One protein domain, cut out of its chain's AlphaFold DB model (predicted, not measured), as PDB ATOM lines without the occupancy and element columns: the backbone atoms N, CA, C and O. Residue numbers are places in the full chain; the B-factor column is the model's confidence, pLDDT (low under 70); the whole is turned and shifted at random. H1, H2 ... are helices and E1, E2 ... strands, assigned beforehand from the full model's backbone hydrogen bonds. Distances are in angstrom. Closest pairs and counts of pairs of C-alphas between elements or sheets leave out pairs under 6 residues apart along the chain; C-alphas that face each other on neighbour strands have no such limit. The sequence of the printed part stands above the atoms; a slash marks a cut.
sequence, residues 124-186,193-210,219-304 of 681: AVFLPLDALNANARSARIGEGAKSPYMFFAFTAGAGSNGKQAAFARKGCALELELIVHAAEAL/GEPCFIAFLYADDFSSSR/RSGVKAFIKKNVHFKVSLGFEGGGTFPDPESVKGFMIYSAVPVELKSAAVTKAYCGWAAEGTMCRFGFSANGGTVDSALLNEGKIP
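AT A GLANCE: This is residues 124 to 186, 193 to 210 and 219 to 304 of the 681 residues of an uncharacterized protein of Treponema maltophilum ATCC 51939 (UniProt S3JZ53). Two twisted sheets, one of six strands and one of five, lie face to face as a sandwich, their strands crossed at 29 degrees. Three short helices sit round its margins: H1 beside E2, H2 near E8, and H3 near E5, E6 and E10. The printed part has 167 residues, with three named helices and eleven named strands in the order E1 H1 E2 H2 E3 E4 E5 E6 E7 E8 E9 E10 E11 H3. Both sheets are mixed, in the orders E1 E2 E7 E4 E5 E11 and E8 E3 E6 E10 E9. The class is mostly strand; the whole is compact, with a radius of gyration of the C-alphas of 15.7 A and spans of 47 by 35 by 28 A.

IN THESE COORDINATES: E1, residues 129 to 131, begins at C-alpha 129 (-17.729, 6.925, -27.125). H1 is residues 134 to 137, E2 149 to 154 and H2 164 to 167. E3, residues 172 to 180, is 25.0 A long, and E4, 194 to 202, 26.3 A. E5 is residues 221 to 226; E6, 230 to 237, measures 22.4 A and E7, 250 to 257, 21.4 A. E8, residues 261 to 270, is 24.6 A long and bends by 59 degrees at residue 264. E9 is residues 272 to 278, E10 281 to 286 and E11 290 to 292. H3, residues 295 to 300, ends at C-alpha 300 (12.422, -5.274, -32.482).

HOW THE PARTS SIT: The facing parts of the sandwich are 10.1 A centre to centre. In the six-stranded sheet the edge strand E1 is antiparallel to E2, with N 130 and O 153 2.8 A apart, and E7 is antiparallel to E4, with N 254 and O 199 at 2.8 A. E5 and the edge strand E11 are parallel, with N 223 and O 291 at 2.8 A. In the other sheet E8 and E3 are antiparallel, with N 264 and O 177 at 2.8 A; E6 and E10 are parallel, with N 233 and O 282 at 2.8 A. E9 and E10 form a hairpin, with N 283 and O 276 at 2.8 A. H1 stands at the six-stranded sheet's level, its height 3.3 A; the closest C-alphas of H1 and E2, Ala 136 and Met 150, are 4.7 A apart. H2 only grazes the five-stranded sheet, with residues 166 to 167. H3 only grazes both sheets; its closest C-alphas with E5 are Ser 295 and Phe 225, 5.9 A apart. Every O i to N i+4 pair in H3 is within hydrogen-bond range; H1 and H2 are too short for one.

THE WHOLE: The farthest C-alphas, Asn 161 and Ala 185, are 50.2 A apart. Residues 187 to 192 and 211 to 218 are not printed; the C-alpha gaps are 8.0 A from 186 to 193 and 19.6 A from 210 to 219. The links H1 to E2 and E6 to E7 are long. The mean pLDDT of the printed part is 81.2, and 34 residues are under 70, among them 156 to 170 and 239 to 248.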
ATOM      1  N   ALA A 124     -13.205  -6.438 -18.514       55.19
ATOM      2  CA  ALA A 124     -12.965  -5.162 -19.172       55.19
ATOM      3  C   ALA A 124     -14.302  -4.498 -19.523       55.19
ATOM      4  O   ALA A 124     -15.167  -5.113 -20.150       55.19
ATOM      5  N   VAL A 125     -14.478  -3.236 -19.125       61.69
ATOM      6  CA  VAL A 125     -15.705  -2.492 -19.428       61.69
ATOM      7  C   VAL A 125     -15.458  -1.596 -20.634       61.69
ATOM      8  O   VAL A 125     -14.795  -0.564 -20.528       61.69
ATOM      9  N   PHE A 126     -15.997  -1.999 -21.784       66.81
ATOM     10  CA  PHE A 126     -15.988  -1.196 -23.005       66.81
ATOM     11  C   PHE A 126     -16.797   0.093 -22.818       66.81
ATOM     12  O   PHE A 126     -17.889   0.085 -22.242       66.81
ATOM     13  N   LEU A 127     -16.256   1.210 -23.306       64.38
ATOM     14  CA  LEU A 127     -16.854   2.531 -23.125       64.38
ATOM     15  C   LEU A 127     -17.746   2.929 -24.315       64.38
ATOM     16  O   LEU A 127     -17.330   2.766 -25.462       64.38
ATOM     17  N   PRO A 128     -18.932   3.525 -24.081       70.44
ATOM     18  CA  PRO A 128     -19.643   4.261 -25.120       70.44
ATOM     19  C   PRO A 128     -18.901   5.577 -25.409       70.44
ATOM     20  O   PRO A 128     -18.654   6.375 -24.493       70.44
ATOM     21  N   LEU A 129     -18.527   5.784 -26.674       82.62
ATOM     22  CA  LEU A 129     -17.729   6.925 -27.125       82.62
ATOM     23  C   LEU A 129     -18.475   7.785 -28.152       82.62
ATOM     24  O   LEU A 129     -18.985   7.285 -29.157       82.62
ATOM     25  N   ASP A 130     -18.428   9.100 -27.949       86.75
ATOM     26  CA  ASP A 130     -18.872  10.104 -28.910       86.75
ATOM     27  C   ASP A 130     -17.682  10.501 -29.804       86.75
ATOM     28  O   ASP A 130     -16.711  11.115 -29.354       86.75
ATOM     29  N   ALA A 131     -17.741  10.137 -31.087       90.62
ATOM     30  CA  ALA A 131     -16.665  10.365 -32.053       90.62
ATOM     31  C   ALA A 131     -16.690  11.796 -32.636       90.62
ATOM     32  O   ALA A 131     -17.511  12.132 -33.498       90.62
ATOM     33  N   LEU A 132     -15.754  12.639 -32.188       90.00
ATOM     34  CA  LEU A 132     -15.786  14.093 -32.394       90.00
ATOM     35  C   LEU A 132     -15.298  14.544 -33.785       90.00
ATOM     36  O   LEU A 132     -15.637  15.640 -34.228       90.00
ATOM     37  N   ASN A 133     -14.530  13.718 -34.507       90.88
ATOM     38  CA  ASN A 133     -14.072  14.013 -35.871       90.88
ATOM     39  C   ASN A 133     -14.302  12.841 -36.850       90.88
ATOM     40  O   ASN A 133     -14.857  11.807 -36.485       90.88
ATOM     41  N   ALA A 134     -13.947  13.031 -38.127       91.69
ATOM     42  CA  ALA A 134     -14.176  12.026 -39.170       91.69
ATOM     43  C   ALA A 134     -13.402  10.724 -38.905       91.69
ATOM     44  O   ALA A 134     -14.010   9.659 -38.895       91.69
ATOM     45  N   ASN A 135     -12.108  10.837 -38.601       93.88
ATOM     46  CA  ASN A 135     -11.221   9.712 -38.309       93.88
ATOM     47  C   ASN A 135     -11.722   8.877 -37.115       93.88
ATOM     48  O   ASN A 135     -11.740   7.652 -37.176       93.88
ATOM     49  N   ALA A 136     -12.195   9.538 -36.050       92.56
ATOM     50  CA  ALA A 136     -12.771   8.875 -34.882       92.56
ATOM     51  C   ALA A 136     -14.052   8.089 -35.221       92.56
ATOM     52  O   ALA A 136     -14.269   7.013 -34.671       92.56
ATOM     53  N   ARG A 137     -14.883   8.571 -36.160       92.75
ATOM     54  CA  ARG A 137     -16.093   7.848 -36.608       92.75
ATOM     55  C   ARG A 137     -15.782   6.581 -37.407       92.75
ATOM     56  O   ARG A 137     -16.620   5.688 -37.439       92.75
ATOM     57  N   SER A 138     -14.609   6.508 -38.032       92.69
ATOM     58  CA  SER A 138     -14.082   5.305 -38.690       92.69
ATOM     59  C   SER A 138     -13.066   4.537 -37.835       92.69
ATOM     60  O   SER A 138     -12.465   3.596 -38.341       92.69
ATOM     61  N   ALA A 139     -12.831   4.961 -36.584       94.12
ATOM     62  CA  ALA A 139     -11.767   4.470 -35.700       94.12
ATOM     63  C   ALA A 139     -10.371   4.380 -36.366       94.12
ATOM     64  O   ALA A 139      -9.550   3.542 -35.997       94.12
ATOM     65  N   ARG A 140     -10.096   5.232 -37.365       95.81
ATOM     66  CA  ARG A 140      -8.920   5.130 -38.239       95.81
ATOM     67  C   ARG A 140      -8.405   6.489 -38.698       95.81
ATOM     68  O   ARG A 140      -9.177   7.309 -39.195       95.81
ATOM     69  N   ILE A 141      -7.087   6.674 -38.636       94.12
ATOM     70  CA  ILE A 141      -6.349   7.666 -39.426       94.12
ATOM     71  C   ILE A 141      -5.815   6.929 -40.658       94.12
ATOM     72  O   ILE A 141      -5.025   5.994 -40.535       94.12
ATOM     73  N   GLY A 142      -6.303   7.302 -41.840       88.62
ATOM     74  CA  GLY A 142      -5.822   6.762 -43.114       88.62
ATOM     75  C   GLY A 142      -4.578   7.489 -43.623       88.62
ATOM     76  O   GLY A 142      -4.240   8.577 -43.156       88.62
ATOM     77  N   GLU A 143      -3.928   6.910 -44.627       83.88
ATOM     78  CA  GLU A 143      -2.904   7.614 -45.398       83.88
ATOM     79  C   GLU A 143      -3.496   8.861 -46.081       83.88
ATOM     80  O   GLU A 143      -4.665   8.877 -46.474       83.88
ATOM     81  N   GLY A 144      -2.719   9.947 -46.156       77.62
ATOM     82  CA  GLY A 144      -3.178  11.223 -46.719       77.62
ATOM     83  C   GLY A 144      -4.335  11.896 -45.958       77.62
ATOM     84  O   GLY A 144      -4.959  12.822 -46.485       77.62
ATOM     85  N   ALA A 145      -4.664  11.453 -44.737       82.12
ATOM     86  CA  ALA A 145      -5.773  12.011 -43.968       82.12
ATOM     87  C   ALA A 145      -5.587  13.515 -43.692       82.12
ATOM     88  O   ALA A 145      -4.571  13.955 -43.161       82.12
ATOM     89  N   LYS A 146      -6.635  14.311 -43.956       82.56
ATOM     90  CA  LYS A 146      -6.653  15.782 -43.776       82.56
ATOM     91  C   LYS A 146      -6.442  16.265 -42.329       82.56
ATOM     92  O   LYS A 146      -6.441  17.466 -42.075       82.56
ATOM     93  N   SER A 147      -6.345  15.349 -41.372       87.25
ATOM     94  CA  SER A 147      -6.057  15.618 -39.968       87.25
ATOM     95  C   SER A 147      -5.356  14.389 -39.379       87.25
ATOM     96  O   SER A 147      -5.909  13.296 -39.508       87.25
ATOM     97  N   PRO A 148      -4.199  14.531 -38.711       91.75
ATOM     98  CA  PRO A 148      -3.460  13.417 -38.107       91.75
ATOM     99  C   PRO A 148      -3.984  13.051 -36.704       91.75
ATOM    100  O   PRO A 148      -3.220  12.625 -35.845       91.75
ATOM    101  N   TYR A 149      -5.282  13.254 -36.442       93.38
ATOM    102  CA  TYR A 149      -5.891  13.097 -35.117       93.38
ATOM    103  C   TYR A 149      -7.171  12.253 -35.138       93.38
ATOM    104  O   TYR A 149      -7.975  12.348 -36.066       93.38
ATOM    105  N   MET A 150      -7.427  11.524 -34.055       94.75
ATOM    106  CA  MET A 150      -8.748  11.059 -33.628       94.75
ATOM    107  C   MET A 150      -9.087  11.699 -32.282       94.75
ATOM    108  O   MET A 150      -8.230  11.795 -31.405       94.75
ATOM    109  N   PHE A 151     -10.342  12.113 -32.115       93.44
ATOM    110  CA  PHE A 151     -10.843  12.738 -30.892       93.44
ATOM    111  C   PHE A 151     -12.136  12.045 -30.448       93.44
ATOM    112  O   PHE A 151     -13.094  11.976 -31.224       93.44
ATOM    113  N   PHE A 152     -12.172  11.568 -29.205       91.25
ATOM    114  CA  PHE A 152     -13.313  10.873 -28.608       91.25
ATOM    115  C   PHE A 152     -13.702  11.532 -27.281       91.25
ATOM    116  O   PHE A 152     -12.827  11.856 -26.478       91.25
ATOM    117  N   ALA A 153     -15.001  11.684 -27.024       87.50
ATOM    118  CA  ALA A 153     -15.537  11.994 -25.696       87.50
ATOM    119  C   ALA A 153     -16.265  10.777 -25.105       87.50
ATOM    120  O   ALA A 153     -16.738   9.910 -25.839       87.50
ATOM    121  N   PHE A 154     -16.384  10.709 -23.781       82.00
ATOM    122  CA  PHE A 154     -17.178   9.685 -23.099       82.00
ATOM    123  C   PHE A 154     -18.665  10.073 -23.122       82.00
ATOM    124  O   PHE A 154     -19.029  11.133 -22.606       82.00
ATOM    125  N   THR A 155     -19.533   9.229 -23.695       71.94
ATOM    126  CA  THR A 155     -20.919   9.609 -24.027       71.94
ATOM    127  C   THR A 155     -21.717  10.115 -22.821       71.94
ATOM    128  O   THR A 155     -21.987   9.386 -21.859       71.94
ATOM    129  N   ALA A 156     -22.169  11.367 -22.898       55.09
ATOM    130  CA  ALA A 156     -22.926  12.037 -21.842       55.09
ATOM    131  C   ALA A 156     -24.412  11.625 -21.852       55.09
ATOM    132  O   ALA A 156     -25.288  12.392 -22.249       55.09
ATOM    133  N   GLY A 157     -24.680  10.399 -21.398       45.09
ATOM    134  CA  GLY A 157     -26.024   9.811 -21.306       45.09
ATOM    135  C   GLY A 157     -26.083   8.558 -20.426       45.09
ATOM    136  O   GLY A 157     -27.059   8.356 -19.712       45.09
ATOM    137  N   ALA A 158     -24.985   7.798 -20.333       40.16
ATOM    138  CA  ALA A 158     -24.819   6.692 -19.376       40.16
ATOM    139  C   ALA A 158     -24.689   7.150 -17.896       40.16
ATOM    140  O   ALA A 158     -24.275   6.378 -17.027       40.16
ATOM    141  N   GLY A 159     -25.004   8.419 -17.612       37.41
ATOM    142  CA  GLY A 159     -24.750   9.111 -16.348       37.41
ATOM    143  C   GLY A 159     -25.967   9.316 -15.439       37.41
ATOM    144  O   GLY A 159     -25.764   9.617 -14.267       37.41
ATOM    145  N   SER A 160     -27.207   9.099 -15.903       35.09
ATOM    146  CA  SER A 160     -28.409   9.236 -15.048       35.09
ATOM    147  C   SER A 160     -28.403   8.285 -13.844       35.09
ATOM    148  O   SER A 160     -29.017   8.569 -12.823       35.09
ATOM    149  N   ASN A 161     -27.680   7.166 -13.962       38.28
ATOM    150  CA  ASN A 161     -27.598   6.107 -12.959       38.28
ATOM    151  C   ASN A 161     -26.173   6.000 -12.366       38.28
ATOM    152  O   ASN A 161     -25.712   4.906 -12.046       38.28
ATOM    153  N   GLY A 162     -25.436   7.117 -12.285       40.81
ATOM    154  CA  GLY A 162     -24.187   7.242 -11.516       40.81
ATOM    155  C   GLY A 162     -22.947   6.500 -12.042       40.81
ATOM    156  O   GLY A 162     -21.891   6.574 -11.419       40.81
ATOM    157  N   LYS A 163     -23.018   5.795 -13.181       45.56
ATOM    158  CA  LYS A 163     -21.917   4.919 -13.634       45.56
ATOM    159  C   LYS A 163     -20.653   5.652 -14.105       45.56
ATOM    160  O   LYS A 163     -19.575   5.091 -13.960       45.56
ATOM    161  N   GLN A 164     -20.721   6.898 -14.585       47.91
ATOM    162  CA  GLN A 164     -19.497   7.653 -14.921       47.91
ATOM    163  C   GLN A 164     -18.639   7.976 -13.680       47.91
ATOM    164  O   GLN A 164     -17.427   7.774 -13.725       47.91
ATOM    165  N   ALA A 165     -19.259   8.292 -12.537       43.91
ATOM    166  CA  ALA A 165     -18.580   8.397 -11.235       43.91
ATOM    167  C   ALA A 165     -18.097   7.034 -10.674       43.91
ATOM    168  O   ALA A 165     -17.456   6.963  -9.626       43.91
ATOM    169  N   ALA A 166     -18.393   5.920 -11.361       43.44
ATOM    170  CA  ALA A 166     -17.813   4.611 -11.070       43.44
ATOM    171  C   ALA A 166     -16.592   4.268 -11.946       43.44
ATOM    172  O   ALA A 166     -15.829   3.385 -11.561       43.44
ATOM    173  N   PHE A 167     -16.376   4.969 -13.069       49.84
ATOM    174  CA  PHE A 167     -15.184   4.814 -13.916       49.84
ATOM    175  C   PHE A 167     -14.071   5.802 -13.554       49.84
ATOM    176  O   PHE A 167     -12.905   5.424 -13.581       49.84
ATOM    177  N   ALA A 168     -14.417   7.014 -13.103       49.56
ATOM    178  CA  ALA A 168     -13.485   7.980 -12.503       49.56
ATOM    179  C   ALA A 168     -12.991   7.554 -11.096       49.56
ATOM    180  O   ALA A 168     -12.715   8.383 -10.231       49.56
ATOM    181  N   ARG A 169     -12.914   6.243 -10.830       58.78
ATOM    182  CA  ARG A 169     -12.477   5.695  -9.548       58.78
ATOM    183  C   ARG A 169     -10.971   5.482  -9.532       58.78
ATOM    184  O   ARG A 169     -10.389   4.876 -10.429       58.78
ATOM    185  N   LYS A 170     -10.387   5.909  -8.413       58.59
ATOM    186  CA  LYS A 170      -9.076   5.508  -7.898       58.59
ATOM    187  C   LYS A 170      -8.758   4.038  -8.255       58.59
ATOM    188  O   LYS A 170      -9.389   3.135  -7.715       58.59
ATOM    189  N   GLY A 171      -7.763   3.828  -9.128       71.50
ATOM    190  CA  GLY A 171      -7.177   2.512  -9.441       71.50
ATOM    191  C   GLY A 171      -7.469   1.975 -10.847       71.50
ATOM    192  O   GLY A 171      -7.008   0.888 -11.196       71.50
ATOM    193  N   CYS A 172      -8.215   2.719 -11.665       80.69
ATOM    194  CA  CYS A 172      -8.542   2.351 -13.042       80.69
ATOM    195  C   CYS A 172      -7.631   3.034 -14.080       80.69
ATOM    196  O   CYS A 172      -7.001   4.056 -13.802       80.69
ATOM    197  N   ALA A 173      -7.608   2.496 -15.297       85.62
ATOM    198  CA  ALA A 173      -6.935   3.069 -16.462       85.62
ATOM    199  C   ALA A 173      -7.809   2.974 -17.720       85.62
ATOM    200  O   ALA A 173      -8.691   2.116 -17.804       85.62
ATOM    201  N   LEU A 174      -7.551   3.847 -18.695       89.75
ATOM    202  CA  LEU A 174      -8.046   3.722 -20.064       89.75
ATOM    203  C   LEU A 174      -7.031   2.913 -20.876       89.75
ATOM    204  O   LEU A 174      -5.944   3.414 -21.157       89.75
ATOM    205  N   GLU A 175      -7.398   1.699 -21.277       93.00
ATOM    206  CA  GLU A 175      -6.600   0.867 -22.176       93.00
ATOM    207  C   GLU A 175      -7.133   0.979 -23.608       93.00
ATOM    208  O   GLU A 175      -8.330   0.805 -23.858       93.00
ATOM    209  N   LEU A 176      -6.236   1.300 -24.541       95.62
ATOM    210  CA  LEU A 176      -6.497   1.400 -25.974       95.62
ATOM    211  C   LEU A 176      -5.687   0.336 -26.712       95.62
ATOM    212  O   LEU A 176      -4.499   0.168 -26.434       95.62
ATOM    213  N   GLU A 177      -6.298  -0.331 -27.687       96.12
ATOM    214  CA  GLU A 177      -5.618  -1.283 -28.568       96.12
ATOM    215  C   GLU A 177      -5.466  -0.698 -29.973       96.12
ATOM    216  O   GLU A 177      -6.452  -0.301 -30.602       96.12
ATOM    217  N   LEU A 178      -4.229  -0.638 -30.466       96.44
ATOM    218  CA  LEU A 178      -3.852   0.046 -31.698       96.44
ATOM    219  C   LEU A 178      -3.141  -0.910 -32.659       96.44
ATOM    220  O   LEU A 178      -2.186  -1.588 -32.277       96.44
ATOM    221  N   ILE A 179      -3.547  -0.897 -33.930       95.88
ATOM    222  CA  ILE A 179      -2.689  -1.344 -35.035       95.88
ATOM    223  C   ILE A 179      -2.155  -0.097 -35.728       95.88
ATOM    224  O   ILE A 179      -2.934   0.760 -36.144       95.88
ATOM    225  N   VAL A 180      -0.832   0.008 -35.845       92.12
ATOM    226  CA  VAL A 180      -0.153   1.115 -36.522       92.12
ATOM    227  C   VAL A 180       0.696   0.557 -37.654       92.12
ATOM    228  O   VAL A 180       1.476  -0.376 -37.463       92.12
ATOM    229  N   HIS A 181       0.539   1.134 -38.838       89.38
ATOM    230  CA  HIS A 181       1.319   0.795 -40.020       89.38
ATOM    231  C   HIS A 181       2.482   1.782 -40.156       89.38
ATOM    232  O   HIS A 181       2.319   2.965 -39.863       89.38
ATOM    233  N   ALA A 182       3.650   1.318 -40.596       79.88
ATOM    234  CA  ALA A 182       4.754   2.214 -40.933       79.88
ATOM    235  C   ALA A 182       4.487   2.946 -42.261       79.88
ATOM    236  O   ALA A 182       3.683   2.497 -43.079       79.88
ATOM    237  N   ALA A 183       5.179   4.065 -42.488       70.50
ATOM    238  CA  ALA A 183       5.187   4.723 -43.791       70.50
ATOM    239  C   ALA A 183       5.913   3.851 -44.830       70.50
ATOM    240  O   ALA A 183       7.000   3.343 -44.551       70.50
ATOM    241  N   GLU A 184       5.357   3.722 -46.041       61.75
ATOM    242  CA  GLU A 184       5.997   2.967 -47.135       61.75
ATOM    243  C   GLU A 184       7.356   3.566 -47.536       61.75
ATOM    244  O   GLU A 184       8.294   2.849 -47.886       61.75
ATOM    245  N   ALA A 185       7.486   4.890 -47.421       56.53
ATOM    246  CA  ALA A 185       8.747   5.605 -47.537       56.53
ATOM    247  C   ALA A 185       9.281   5.974 -46.145       56.53
ATOM    248  O   ALA A 185       8.917   7.013 -45.590       56.53
ATOM    249  N   LEU A 186      10.193   5.156 -45.606       52.03
ATOM    250  CA  LEU A 186      11.025   5.541 -44.462       52.03
ATOM    251  C   LEU A 186      11.732   6.870 -44.769       52.03
ATOM    252  O   LEU A 186      12.511   6.973 -45.725       52.03
ATOM    253  N   GLY A 193      12.243   7.030 -36.021       74.25
ATOM    254  CA  GLY A 193      10.929   6.581 -36.513       74.25
ATOM    255  C   GLY A 193       9.799   7.610 -36.354       74.25
ATOM    256  O   GLY A 193       9.993   8.713 -35.841       74.25
ATOM    257  N   GLU A 194       8.602   7.247 -36.817       81.50
ATOM    258  CA  GLU A 194       7.467   8.171 -36.936       81.50
ATOM    259  C   GLU A 194       6.619   8.236 -35.644       81.50
ATOM    260  O   GLU A 194       6.375   7.200 -35.013       81.50
ATOM    261  N   PRO A 195       6.157   9.427 -35.209       89.94
ATOM    262  CA  PRO A 195       5.516   9.601 -33.906       89.94
ATOM    263  C   PRO A 195       4.019   9.249 -33.884       89.94
ATOM    264  O   PRO A 195       3.213   9.768 -34.660       89.94
ATOM    265  N   CYS A 196       3.630   8.468 -32.875       92.44
ATOM    266  CA  CYS A 196       2.259   8.317 -32.389       92.44
ATOM    267  C   CYS A 196       2.159   8.880 -30.957       92.44
ATOM    268  O   CYS A 196       3.087   8.736 -30.159       92.44
ATOM    269  N   PHE A 197       1.057   9.557 -30.622       93.81
ATOM    270  CA  PHE A 197       0.867  10.206 -29.319       93.81
ATOM    271  C   PHE A 197      -0.571  10.067 -28.802       93.81
ATOM    272  O   PHE A 197      -1.521  10.290 -29.547       93.81
ATOM    273  N   ILE A 198      -0.739   9.735 -27.520       94.69
ATOM    274  CA  ILE A 198      -2.039   9.501 -26.872       94.69
ATOM    275  C   ILE A 198      -2.146  10.341 -25.598       94.69
ATOM    276  O   ILE A 198      -1.250  10.303 -24.759       94.69
ATOM    277  N   ALA A 199      -3.256  11.062 -25.418       92.00
ATOM    278  CA  ALA A 199      -3.488  11.888 -24.229       92.00
ATOM    279  C   ALA A 199      -4.971  11.981 -23.842       92.00
ATOM    280  O   ALA A 199      -5.864  11.805 -24.674       92.00
ATOM    281  N   PHE A 200      -5.235  12.325 -22.581       89.06
ATOM    282  CA  PHE A 200      -6.578  12.647 -22.102       89.06
ATOM    283  C   PHE A 200      -7.069  14.023 -22.584       89.06
ATOM    284  O   PHE A 200      -6.293  14.968 -22.775       89.06
ATOM    285  N   LEU A 201      -8.392  14.127 -22.733       87.12
ATOM    286  CA  LEU A 201      -9.130  15.377 -22.904       87.12
ATOM    287  C   LEU A 201      -9.896  15.684 -21.611       87.12
ATOM    288  O   LEU A 201     -10.623  14.835 -21.090       87.12
ATOM    289  N   TYR A 202      -9.751  16.906 -21.116       84.00
ATOM    290  CA  TYR A 202     -10.345  17.411 -19.882       84.00
ATOM    291  C   TYR A 202     -11.530  18.332 -20.191       84.00
ATOM    292  O   TYR A 202     -11.728  18.745 -21.332       84.00
ATOM    293  N   ALA A 203     -12.320  18.689 -19.177       80.75
ATOM    294  CA  ALA A 203     -13.483  19.567 -19.325       80.75
ATOM    295  C   ALA A 203     -13.153  20.888 -20.052       80.75
ATOM    296  O   ALA A 203     -13.924  21.326 -20.906       80.75
ATOM    297  N   ASP A 204     -11.977  21.463 -19.787       83.19
ATOM    298  CA  ASP A 204     -11.507  22.700 -20.416       83.19
ATOM    299  C   ASP A 204     -11.122  22.576 -21.896       83.19
ATOM    300  O   ASP A 204     -10.895  23.600 -22.539       83.19
ATOM    301  N   ASP A 205     -11.106  21.383 -22.490       84.69
ATOM    302  CA  ASP A 205     -10.937  21.228 -23.944       84.69
ATOM    303  C   ASP A 205     -12.241  21.436 -24.715       84.69
ATOM    304  O   ASP A 205     -12.230  21.577 -25.939       84.69
ATOM    305  N   PHE A 206     -13.371  21.483 -24.011       83.38
ATOM    306  CA  PHE A 206     -14.697  21.590 -24.597       83.38
ATOM    307  C   PHE A 206     -15.259  23.004 -24.430       83.38
ATOM    308  O   PHE A 206     -15.049  23.694 -23.433       83.38
ATOM    309  N   SER A 207     -15.985  23.463 -25.443       80.06
ATOM    310  CA  SER A 207     -16.847  24.636 -25.350       80.06
ATOM    311  C   SER A 207     -18.071  24.345 -24.471       80.06
ATOM    312  O   SER A 207     -18.404  23.192 -24.189       80.06
ATOM    313  N   SER A 208     -18.822  25.389 -24.110       71.94
ATOM    314  CA  SER A 208     -20.138  25.240 -23.472       71.94
ATOM    315  C   SER A 208     -21.136  24.432 -24.320       71.94
ATOM    316  O   SER A 208     -22.027  23.795 -23.767       71.94
ATOM    317  N   SER A 209     -20.958  24.386 -25.647       66.19
ATOM    318  CA  SER A 209     -21.725  23.540 -26.572       66.19
ATOM    319  C   SER A 209     -21.117  22.145 -26.799       66.19
ATOM    320  O   SER A 209     -21.526  21.443 -27.722       66.19
ATOM    321  N   ARG A 210     -20.161  21.721 -25.955       67.50
ATOM    322  CA  ARG A 210     -19.453  20.423 -26.000       67.50
ATOM    323  C   ARG A 210     -18.706  20.132 -27.311       67.50
ATOM    324  O   ARG A 210     -18.363  18.986 -27.589       67.50
ATOM    325  N   ARG A 219       0.330  18.797 -24.219       76.38
ATOM    326  CA  ARG A 219      -0.216  17.679 -23.441       76.38
ATOM    327  C   ARG A 219       0.880  16.798 -22.851       76.38
ATOM    328  O   ARG A 219       1.779  16.371 -23.574       76.38
ATOM    329  N   SER A 220       0.723  16.443 -21.578       85.06
ATOM    330  CA  SER A 220       1.235  15.174 -21.048       85.06
ATOM    331  C   SER A 220       0.478  14.007 -21.698       85.06
ATOM    332  O   SER A 220      -0.682  14.163 -22.091       85.06
ATOM    333  N   GLY A 221       1.131  12.860 -21.861       88.19
ATOM    334  CA  GLY A 221       0.592  11.738 -22.627       88.19
ATOM    335  C   GLY A 221       1.675  10.770 -23.100       88.19
ATOM    336  O   GLY A 221       2.872  11.023 -22.948       88.19
ATOM    337  N   VAL A 222       1.249   9.636 -23.647       92.25
ATOM    338  CA  VAL A 222       2.137   8.553 -24.081       92.25
ATOM    339  C   VAL A 222       2.636   8.815 -25.496       92.25
ATOM    340  O   VAL A 222       1.839   9.079 -26.393       92.25
ATOM    341  N   LYS A 223       3.949   8.706 -25.702       93.50
ATOM    342  CA  LYS A 223       4.626   8.789 -27.001       93.50
ATOM    343  C   LYS A 223       5.079   7.398 -27.432       93.50
ATOM    344  O   LYS A 223       5.715   6.697 -26.650       93.50
ATOM    345  N   ALA A 224       4.808   7.020 -28.673       93.06
ATOM    346  CA  ALA A 224       5.345   5.821 -29.305       93.06
ATOM    347  C   ALA A 224       6.042   6.195 -30.617       93.06
ATOM    348  O   ALA A 224       5.621   7.121 -31.311       93.06
ATOM    349  N   PHE A 225       7.108   5.470 -30.941       92.75
ATOM    350  CA  PHE A 225       7.964   5.725 -32.097       92.75
ATOM    351  C   PHE A 225       7.973   4.495 -33.002       92.75
ATOM    352  O   PHE A 225       8.403   3.416 -32.582       92.75
ATOM    353  N   ILE A 226       7.448   4.655 -34.214       90.44
ATOM    354  CA  ILE A 226       7.035   3.562 -35.097       90.44
ATOM    355  C   ILE A 226       8.027   3.430 -36.258       90.44
ATOM    356  O   ILE A 226       8.234   4.374 -37.020       90.44
ATOM    357  N   LYS A 227       8.642   2.250 -36.390       89.06
ATOM    358  CA  LYS A 227       9.614   1.911 -37.447       89.06
ATOM    359  C   LYS A 227       9.129   0.786 -38.370       89.06
ATOM    360  O   LYS A 227       9.600   0.681 -39.498       89.06
ATOM    361  N   LYS A 228       8.189  -0.044 -37.906       88.25
ATOM    362  CA  LYS A 228       7.537  -1.123 -38.673       88.25
ATOM    363  C   LYS A 228       6.037  -1.186 -38.362       88.25
ATOM    364  O   LYS A 228       5.560  -0.480 -37.477       88.25
ATOM    365  N   ASN A 229       5.305  -2.067 -39.044       91.44
ATOM    366  CA  ASN A 229       3.927  -2.398 -38.667       91.44
ATOM    367  C   ASN A 229       3.902  -3.052 -37.274       91.44
ATOM    368  O   ASN A 229       4.603  -4.041 -37.047       91.44
ATOM    369  N   VAL A 230       3.092  -2.515 -36.360       92.81
ATOM    370  CA  VAL A 230       2.996  -2.965 -34.963       92.81
ATOM    371  C   VAL A 230       1.545  -3.036 -34.488       92.81
ATOM    372  O   VAL A 230       0.691  -2.255 -34.904       92.81
ATOM    373  N   HIS A 231       1.281  -3.967 -33.576       94.88
ATOM    374  CA  HIS A 231       0.018  -4.123 -32.857       94.88
ATOM    375  C   HIS A 231       0.345  -4.048 -31.367       94.88
ATOM    376  O   HIS A 231       1.184  -4.807 -30.882       94.88
ATOM    377  N   PHE A 232      -0.232  -3.085 -30.652       96.06
ATOM    378  CA  PHE A 232       0.076  -2.881 -29.239       96.06
ATOM    379  C   PHE A 232      -1.097  -2.299 -28.451       96.06
ATOM    380  O   PHE A 232      -1.978  -1.634 -28.998       96.06
ATOM    381  N   LYS A 233      -1.075  -2.532 -27.139       96.50
ATOM    382  CA  LYS A 233      -1.963  -1.900 -26.164       96.50
ATOM    383  C   LYS A 233      -1.233  -0.826 -25.378       96.50
ATOM    384  O   LYS A 233      -0.045  -0.944 -25.075       96.50
ATOM    385  N   VAL A 234      -1.969   0.206 -25.001       95.38
ATOM    386  CA  VAL A 234      -1.457   1.333 -24.226       95.38
ATOM    387  C   VAL A 234      -2.490   1.744 -23.184       95.38
ATOM    388  O   VAL A 234      -3.637   2.034 -23.515       95.38
ATOM    389  N   SER A 235      -2.082   1.722 -21.919       92.81
ATOM    390  CA  SER A 235      -2.934   1.941 -20.754       92.81
ATOM    391  C   SER A 235      -2.513   3.217 -20.028       92.81
ATOM    392  O   SER A 235      -1.360   3.347 -19.617       92.81
ATOM    393  N   LEU A 236      -3.433   4.180 -19.908       89.19
ATOM    394  CA  LEU A 236      -3.229   5.449 -19.204       89.19
ATOM    395  C   LEU A 236      -4.058   5.445 -17.916       89.19
ATOM    396  O   LEU A 236      -5.290   5.464 -17.962       89.19
ATOM    397  N   GLY A 237      -3.391   5.418 -16.764       84.38
ATOM    398  CA  GLY A 237      -4.030   5.466 -15.450       84.38
ATOM    399  C   GLY A 237      -4.800   6.765 -15.213       84.38
ATOM    400  O   GLY A 237      -4.279   7.851 -15.459       84.38
ATOM    401  N   PHE A 238      -6.017   6.663 -14.674       78.62
ATOM    402  CA  PHE A 238      -6.733   7.820 -14.142       78.62
ATOM    403  C   PHE A 238      -6.098   8.211 -12.795       78.62
ATOM    404  O   PHE A 238      -6.159   7.457 -11.820       78.62
ATOM    405  N   GLU A 239      -5.438   9.371 -12.747       66.81
ATOM    406  CA  GLU A 239      -4.838   9.923 -11.523       66.81
ATOM    407  C   GLU A 239      -5.901  10.461 -10.544       66.81
ATOM    408  O   GLU A 239      -7.093  10.459 -10.838       66.81
ATOM    409  N   GLY A 240      -5.493  10.889  -9.345       49.25
ATOM    410  CA  GLY A 240      -6.425  11.337  -8.308       49.25
ATOM    411  C   GLY A 240      -5.785  12.280  -7.297       49.25
ATOM    412  O   GLY A 240      -5.344  11.828  -6.243       49.25
ATOM    413  N   GLY A 241      -5.801  13.580  -7.610       41.03
ATOM    414  CA  GLY A 241      -5.209  14.657  -6.807       41.03
ATOM    415  C   GLY A 241      -3.801  15.051  -7.270       41.03
ATOM    416  O   GLY A 241      -3.087  14.238  -7.845       41.03
ATOM    417  N   GLY A 242      -3.408  16.306  -7.035       49.62
ATOM    418  CA  GLY A 242      -2.107  16.862  -7.431       49.62
ATOM    419  C   GLY A 242      -2.233  18.211  -8.147       49.62
ATOM    420  O   GLY A 242      -3.247  18.892  -8.031       49.62
ATOM    421  N   THR A 243      -1.213  18.587  -8.922       43.00
ATOM    422  CA  THR A 243      -1.224  19.761  -9.825       43.00
ATOM    423  C   THR A 243      -1.991  19.525 -11.132       43.00
ATOM    424  O   THR A 243      -1.955  20.367 -12.028       43.00
ATOM    425  N   PHE A 244      -2.638  18.370 -11.269       52.41
ATOM    426  CA  PHE A 244      -3.301  17.916 -12.487       52.41
ATOM    427  C   PHE A 244      -4.825  17.913 -12.327       52.41
ATOM    428  O   PHE A 244      -5.316  17.871 -11.195       52.41
ATOM    429  N   PRO A 245      -5.586  17.980 -13.435       51.69
ATOM    430  CA  PRO A 245      -7.039  18.019 -13.365       51.69
ATOM    431  C   PRO A 245      -7.616  16.773 -12.680       51.69
ATOM    432  O   PRO A 245      -7.132  15.659 -12.879       51.69
ATOM    433  N   ASP A 246      -8.677  16.974 -11.899       58.62
ATOM    434  CA  ASP A 246      -9.443  15.926 -11.210       58.62
ATOM    435  C   ASP A 246      -9.804  14.766 -12.173       58.62
ATOM    436  O   ASP A 246     -10.179  15.057 -13.315       58.62
ATOM    437  N   PRO A 247      -9.746  13.475 -11.786       59.81
ATOM    438  CA  PRO A 247     -10.264  12.378 -12.612       59.81
ATOM    439  C   PRO A 247     -11.706  12.600 -13.093       59.81
ATOM    440  O   PRO A 247     -12.022  12.255 -14.231       59.81
ATOM    441  N   GLU A 248     -12.574  13.241 -12.302       63.88
ATOM    442  CA  GLU A 248     -13.925  13.608 -12.743       63.88
ATOM    443  C   GLU A 248     -13.922  14.666 -13.856       63.88
ATOM    444  O   GLU A 248     -14.897  14.781 -14.602       63.88
ATOM    445  N   SER A 249     -12.842  15.434 -14.025       71.31
ATOM    446  CA  SER A 249     -12.685  16.400 -15.116       71.31
ATOM    447  C   SER A 249     -12.301  15.759 -16.454       71.31
ATOM    448  O   SER A 249     -12.479  16.412 -17.484       71.31
ATOM    449  N   VAL A 250     -11.837  14.502 -16.486       80.69
ATOM    450  CA  VAL A 250     -11.508  13.790 -17.734       80.69
ATOM    451  C   VAL A 250     -12.800  13.485 -18.498       80.69
ATOM    452  O   VAL A 250     -13.675  12.767 -18.012       80.69
ATOM    453  N   LYS A 251     -12.945  14.042 -19.705       82.12
ATOM    454  CA  LYS A 251     -14.149  13.903 -20.548       82.12
ATOM    455  C   LYS A 251     -13.924  13.091 -21.823       82.12
ATOM    456  O   LYS A 251     -14.891  12.819 -22.532       82.12
ATOM    457  N   GLY A 252     -12.689  12.697 -22.123       87.19
ATOM    458  CA  GLY A 252     -12.377  11.922 -23.319       87.19
ATOM    459  C   GLY A 252     -10.887  11.671 -23.509       87.19
ATOM    460  O   GLY A 252     -10.093  11.818 -22.580       87.19
ATOM    461  N   PHE A 253     -10.504  11.326 -24.736       91.44
ATOM    462  CA  PHE A 253      -9.113  11.109 -25.127       91.44
ATOM    463  C   PHE A 253      -8.865  11.473 -26.596       91.44
ATOM    464  O   PHE A 253      -9.786  11.583 -27.413       91.44
ATOM    465  N   MET A 254      -7.592  11.660 -26.921       93.62
ATOM    466  CA  MET A 254      -7.099  11.922 -28.266       93.62
ATOM    467  C   MET A 254      -5.997  10.936 -28.648       93.62
ATOM    468  O   MET A 254      -5.184  10.544 -27.811       93.62
ATOM    469  N   ILE A 255      -5.957  10.588 -29.932       95.31
ATOM    470  CA  ILE A 255      -4.853   9.864 -30.568       95.31
ATOM    471  C   ILE A 255      -4.340  10.752 -31.700       95.31
ATOM    472  O   ILE A 255      -5.124  11.220 -32.522       95.31
ATOM    473  N   TYR A 256      -3.035  10.967 -31.752       93.94
ATOM    474  CA  TYR A 256      -2.308  11.543 -32.873       93.94
ATOM    475  C   TYR A 256      -1.416  10.468 -33.497       93.94
ATOM    476  O   TYR A 256      -0.850   9.639 -32.781       93.94
ATOM    477  N   SER A 257      -1.255  10.499 -34.817       92.62
ATOM    478  CA  SER A 257      -0.241   9.698 -35.501       92.62
ATOM    479  C   SER A 257       0.200  10.367 -36.797       92.62
ATOM    480  O   SER A 257      -0.639  10.847 -37.561       92.62
ATOM    481  N   ALA A 258       1.507  10.361 -37.058       90.69
ATOM    482  CA  ALA A 258       2.072  10.733 -38.355       90.69
ATOM    483  C   ALA A 258       1.822   9.665 -39.444       90.69
ATOM    484  O   ALA A 258       1.837   9.982 -40.632       90.69
ATOM    485  N   VAL A 259       1.556   8.417 -39.040       90.94
ATOM    486  CA  VAL A 259       1.378   7.244 -39.917       90.94
ATOM    487  C   VAL A 259       0.011   6.566 -39.718       90.94
ATOM    488  O   VAL A 259      -0.641   6.816 -38.696       90.94
ATOM    489  N   PRO A 260      -0.476   5.726 -40.656       94.56
ATOM    490  CA  PRO A 260      -1.817   5.151 -40.568       94.56
ATOM    491  C   PRO A 260      -2.018   4.297 -39.307       94.56
ATOM    492  O   PRO A 260      -1.215   3.417 -39.003       94.56
ATOM    493  N   VAL A 261      -3.116   4.535 -38.586       95.56
ATOM    494  CA  VAL A 261      -3.448   3.851 -37.323       95.56
ATOM    495  C   VAL A 261      -4.933   3.518 -37.249       95.56
ATOM    496  O   VAL A 261      -5.779   4.338 -37.608       95.56
ATOM    497  N   GLU A 262      -5.243   2.332 -36.732       96.94
ATOM    498  CA  GLU A 262      -6.588   1.861 -36.411       96.94
ATOM    499  C   GLU A 262      -6.720   1.598 -34.904       96.94
ATOM    500  O   GLU A 262      -5.935   0.845 -34.326       96.94
ATOM    501  N   LEU A 263      -7.737   2.193 -34.278       96.25
ATOM    502  CA  LEU A 263      -8.153   1.902 -32.907       96.25
ATOM    503  C   LEU A 263      -9.093   0.691 -32.926       96.25
ATOM    504  O   LEU A 263     -10.212   0.781 -33.429       96.25
ATOM    505  N   LYS A 264      -8.646  -0.441 -32.379       95.25
ATOM    506  CA  LYS A 264      -9.424  -1.688 -32.342       95.25
ATOM    507  C   LYS A 264     -10.391  -1.735 -31.164       95.25
ATOM    508  O   LYS A 264     -11.541  -2.132 -31.334       95.25
ATOM    509  N   SER A 265      -9.947  -1.304 -29.985       91.62
ATOM    510  CA  SER A 265     -10.765  -1.294 -28.771       91.62
ATOM    511  C   SER A 265     -10.359  -0.173 -27.811       91.62
ATOM    512  O   SER A 265      -9.233   0.326 -27.849       91.62
ATOM    513  N   ALA A 266     -11.302   0.233 -26.958       90.06
ATOM    514  CA  ALA A 266     -11.090   1.162 -25.853       90.06
ATOM    515  C   ALA A 266     -11.903   0.689 -24.637       90.06
ATOM    516  O   ALA A 266     -13.133   0.569 -24.714       90.06
ATOM    517  N   ALA A 267     -11.230   0.403 -23.525       87.69
ATOM    518  CA  ALA A 267     -11.841  -0.185 -22.336       87.69
ATOM    519  C   ALA A 267     -11.280   0.410 -21.039       87.69
ATOM    520  O   ALA A 267     -10.161   0.921 -21.002       87.69
ATOM    521  N   VAL A 268     -12.052   0.307 -19.956       83.19
ATOM    522  CA  VAL A 268     -11.546   0.566 -18.602       83.19
ATOM    523  C   VAL A 268     -10.980  -0.727 -18.019       83.19
ATOM    524  O   VAL A 268     -11.689  -1.732 -17.922       83.19
ATOM    525  N   THR A 269      -9.714  -0.679 -17.609       85.62
ATOM    526  CA  THR A 269      -8.983  -1.775 -16.951       85.62
ATOM    527  C   THR A 269      -8.437  -1.316 -15.590       85.62
ATOM    528  O   THR A 269      -8.676  -0.183 -15.157       85.62
ATOM    529  N   LYS A 270      -7.741  -2.196 -14.856       84.94
ATOM    530  CA  LYS A 270      -6.985  -1.801 -13.654       84.94
ATOM    531  C   LYS A 270      -5.701  -1.082 -14.071       84.94
ATOM    532  O   LYS A 270      -5.055  -1.507 -15.025       84.94
ATOM    533  N   ALA A 271      -5.310  -0.041 -13.341       85.00
ATOM    534  CA  ALA A 271      -4.062   0.666 -13.600       85.00
ATOM    535  C   ALA A 271      -2.833  -0.207 -13.294       85.00
ATOM    536  O   ALA A 271      -2.770  -0.880 -12.263       85.00
ATOM    537  N   TYR A 272      -1.847  -0.146 -14.188       89.19
ATOM    538  CA  TYR A 272      -0.517  -0.729 -14.036       89.19
ATOM    539  C   TYR A 272       0.527   0.184 -14.690       89.19
ATOM    540  O   TYR A 272       0.189   0.988 -15.561       89.19
ATOM    541  N   CYS A 273       1.793   0.047 -14.300       90.81
ATOM    542  CA  CYS A 273       2.920   0.708 -14.968       90.81
ATOM    543  C   CYS A 273       3.945  -0.320 -15.460       90.81
ATOM    544  O   CYS A 273       4.071  -1.382 -14.857       90.81
ATOM    545  N   GLY A 274       4.680  -0.020 -16.532       94.00
ATOM    546  CA  GLY A 274       5.649  -0.948 -17.135       94.00
ATOM    547  C   GLY A 274       5.123  -1.604 -18.415       94.00
ATOM    548  O   GLY A 274       4.379  -0.971 -19.164       94.00
ATOM    549  N   TRP A 275       5.522  -2.844 -18.701       95.44
ATOM    550  CA  TRP A 275       5.252  -3.509 -19.985       95.44
ATOM    551  C   TRP A 275       5.048  -5.026 -19.855       95.44
ATOM    552  O   TRP A 275       5.516  -5.647 -18.902       95.44
ATOM    553  N   ALA A 276       4.395  -5.629 -20.849       95.50
ATOM    554  CA  ALA A 276       4.409  -7.075 -21.079       95.50
ATOM    555  C   ALA A 276       4.251  -7.406 -22.574       95.50
ATOM    556  O   ALA A 276       3.699  -6.611 -23.339       95.50
ATOM    557  N   ALA A 277       4.716  -8.583 -22.983       91.81
ATOM    558  CA  ALA A 277       4.481  -9.174 -24.293       91.81
ATOM    559  C   ALA A 277       3.326 -10.189 -24.206       91.81
ATOM    560  O   ALA A 277       3.346 -11.110 -23.396       91.81
ATOM    561  N   GLU A 278       2.317 -10.019 -25.057       83.44
ATOM    562  CA  GLU A 278       1.155 -10.897 -25.222       83.44
ATOM    563  C   GLU A 278       1.232 -11.514 -26.635       83.44
ATOM    564  O   GLU A 278       0.531 -11.111 -27.566       83.44
ATOM    565  N   GLY A 279       2.158 -12.462 -26.825       80.31
ATOM    566  CA  GLY A 279       2.437 -13.078 -28.129       80.31
ATOM    567  C   GLY A 279       3.149 -12.118 -29.090       80.31
ATOM    568  O   GLY A 279       4.274 -11.700 -28.831       80.31
ATOM    569  N   THR A 280       2.509 -11.777 -30.211       80.50
ATOM    570  CA  THR A 280       3.016 -10.785 -31.185       80.50
ATOM    571  C   THR A 280       2.685  -9.336 -30.812       80.50
ATOM    572  O   THR A 280       3.183  -8.414 -31.456       80.50
ATOM    573  N   MET A 281       1.847  -9.130 -29.793       89.44
ATOM    574  CA  MET A 281       1.415  -7.822 -29.312       89.44
ATOM    575  C   MET A 281       2.202  -7.440 -28.054       89.44
ATOM    576  O   MET A 281       2.472  -8.286 -27.207       89.44
ATOM    577  N   CYS A 282       2.531  -6.161 -27.881       93.25
ATOM    578  CA  CYS A 282       3.054  -5.642 -26.610       93.25
ATOM    579  C   CYS A 282       2.008  -4.762 -25.916       93.25
ATOM    580  O   CYS A 282       1.205  -4.110 -26.580       93.25
ATOM    581  N   ARG A 283       2.024  -4.704 -24.584       95.50
ATOM    582  CA  ARG A 283       1.199  -3.793 -23.776       95.50
ATOM    583  C   ARG A 283       2.072  -2.923 -22.887       95.50
ATOM    584  O   ARG A 283       3.048  -3.410 -22.323       95.50
ATOM    585  N   PHE A 284       1.698  -1.655 -22.741       95.25
ATOM    586  CA  PHE A 284       2.458  -0.655 -21.994       95.25
ATOM    587  C   PHE A 284       1.539   0.141 -21.061       95.25
ATOM    588  O   PHE A 284       0.481   0.602 -21.487       95.25
ATOM    589  N   GLY A 285       1.936   0.300 -19.799       92.75
ATOM    590  CA  GLY A 285       1.171   0.992 -18.762       92.75
ATOM    591  C   GLY A 285       1.870   2.253 -18.263       92.75
ATOM    592  O   GLY A 285       3.058   2.223 -17.931       92.75
ATOM    593  N   PHE A 286       1.113   3.344 -18.178       89.25
ATOM    594  CA  PHE A 286       1.563   4.678 -17.788       89.25
ATOM    595  C   PHE A 286       0.538   5.357 -16.866       89.25
ATOM    596  O   PHE A 286      -0.597   4.903 -16.717       89.25
ATOM    597  N   SER A 287       0.919   6.479 -16.263       84.19
ATOM    598  CA  SER A 287       0.006   7.377 -15.544       84.19
ATOM    599  C   SER A 287      -0.693   8.370 -16.487       84.19
ATOM    600  O   SER A 287      -0.524   8.296 -17.707       84.19
ATOM    601  N   ALA A 288      -1.473   9.319 -15.954       78.25
ATOM    602  CA  ALA A 288      -2.093  10.373 -16.766       78.25
ATOM    603  C   ALA A 288      -1.040  11.343 -17.333       78.25
ATOM    604  O   ALA A 288      -1.258  11.972 -18.371       78.25
ATOM    605  N   ASN A 289       0.132  11.411 -16.694       78.56
ATOM    606  CA  ASN A 289       1.314  12.081 -17.227       78.56
ATOM    607  C   ASN A 289       1.905  11.386 -18.475       78.56
ATOM    608  O   ASN A 289       2.574  12.031 -19.289       78.56
ATOM    609  N   GLY A 290       1.611  10.100 -18.681       84.62
ATOM    610  CA  GLY A 290       2.073   9.328 -19.828       84.62
ATOM    611  C   GLY A 290       3.543   8.919 -19.720       84.62
ATOM    612  O   GLY A 290       3.981   8.420 -18.687       84.62
ATOM    613  N   GLY A 291       4.296   9.078 -20.810       88.44
ATOM    614  CA  GLY A 291       5.682   8.611 -20.911       88.44
ATOM    615  C   GLY A 291       6.084   8.286 -22.349       88.44
ATOM    616  O   GLY A 291       5.459   8.763 -23.298       88.44
ATOM    617  N   THR A 292       7.111   7.453 -22.515       91.31
ATOM    618  CA  THR A 292       7.565   6.961 -23.824       91.31
ATOM    619  C   THR A 292       7.516   5.435 -23.841       91.31
ATOM    620  O   THR A 292       8.026   4.793 -22.926       91.31
ATOM    621  N   VAL A 293       6.907   4.857 -24.875       92.50
ATOM    622  CA  VAL A 293       6.936   3.417 -25.163       92.50
ATOM    623  C   VAL A 293       8.339   3.023 -25.617       92.50
ATOM    624  O   VAL A 293       8.915   3.694 -26.476       92.50
ATOM    625  N   ASP A 294       8.880   1.933 -25.070       92.50
ATOM    626  CA  ASP A 294      10.193   1.431 -25.475       92.50
ATOM    627  C   ASP A 294      10.177   1.029 -26.960       92.50
ATOM    628  O   ASP A 294       9.433   0.141 -27.385       92.50
ATOM    629  N   SER A 295      10.985   1.727 -27.763       90.00
ATOM    630  CA  SER A 295      10.994   1.563 -29.217       90.00
ATOM    631  C   SER A 295      11.663   0.255 -29.653       90.00
ATOM    632  O   SER A 295      11.272  -0.286 -30.686       90.00
ATOM    633  N   ALA A 296      12.609  -0.288 -28.877       91.25
ATOM    634  CA  ALA A 296      13.279  -1.549 -29.190       91.25
ATOM    635  C   ALA A 296      12.377  -2.746 -28.845       91.25
ATOM    636  O   ALA A 296      12.245  -3.674 -29.642       91.25
ATOM    637  N   LEU A 297      11.651  -2.696 -27.728       92.06
ATOM    638  CA  LEU A 297      10.626  -3.692 -27.426       92.06
ATOM    639  C   LEU A 297       9.489  -3.649 -28.461       92.06
ATOM    640  O   LEU A 297       9.137  -4.681 -29.027       92.06
ATOM    641  N   LEU A 298       8.971  -2.457 -28.783       91.81
ATOM    642  CA  LEU A 298       7.867  -2.288 -29.736       91.81
ATOM    643  C   LEU A 298       8.234  -2.689 -31.179       91.81
ATOM    644  O   LEU A 298       7.439  -3.338 -31.859       91.81
ATOM    645  N   ASN A 299       9.413  -2.297 -31.676       89.88
ATOM    646  CA  ASN A 299       9.787  -2.496 -33.084       89.88
ATOM    647  C   ASN A 299      10.700  -3.707 -33.323       89.88
ATOM    648  O   ASN A 299      10.702  -4.243 -34.430       89.88
ATOM    649  N   GLU A 300      11.437  -4.188 -32.326       89.62
ATOM    650  CA  GLU A 300      12.422  -5.274 -32.482       89.62
ATOM    651  C   GLU A 300      12.110  -6.487 -31.585       89.62
ATOM    652  O   GLU A 300      12.654  -7.562 -31.814       89.62
ATOM    653  N   GLY A 301      11.198  -6.359 -30.610       88.00
ATOM    654  CA  GLY A 301      10.913  -7.407 -29.619       88.00
ATOM    655  C   GLY A 301      12.002  -7.549 -28.548       88.00
ATOM    656  O   GLY A 301      12.000  -8.515 -27.787       88.00
ATOM    657  N   LYS A 302      12.949  -6.604 -28.491       90.81
ATOM    658  CA  LYS A 302      14.084  -6.642 -27.568       90.81
ATOM    659  C   LYS A 302      13.632  -6.288 -26.149       90.81
ATOM    660  O   LYS A 302      13.094  -5.210 -25.919       90.81
ATOM    661  N   ILE A 303      13.894  -7.179 -25.196       91.88
ATOM    662  CA  ILE A 303      13.576  -6.964 -23.778       91.88
ATOM    663  C   ILE A 303      14.427  -5.804 -23.216       91.88
ATOM    664  O   ILE A 303      15.651  -5.828 -23.387       91.88
ATOM    665  N   PRO A 304      13.832  -4.796 -22.548       91.31
ATOM    666  CA  PRO A 304      14.581  -3.692 -21.955       91.31
ATOM    667  C   PRO A 304      15.332  -4.138 -20.691       91.31
ATOM    668  O   PRO A 304      14.764  -4.778 -19.807       91.31
TER     669      PRO A 304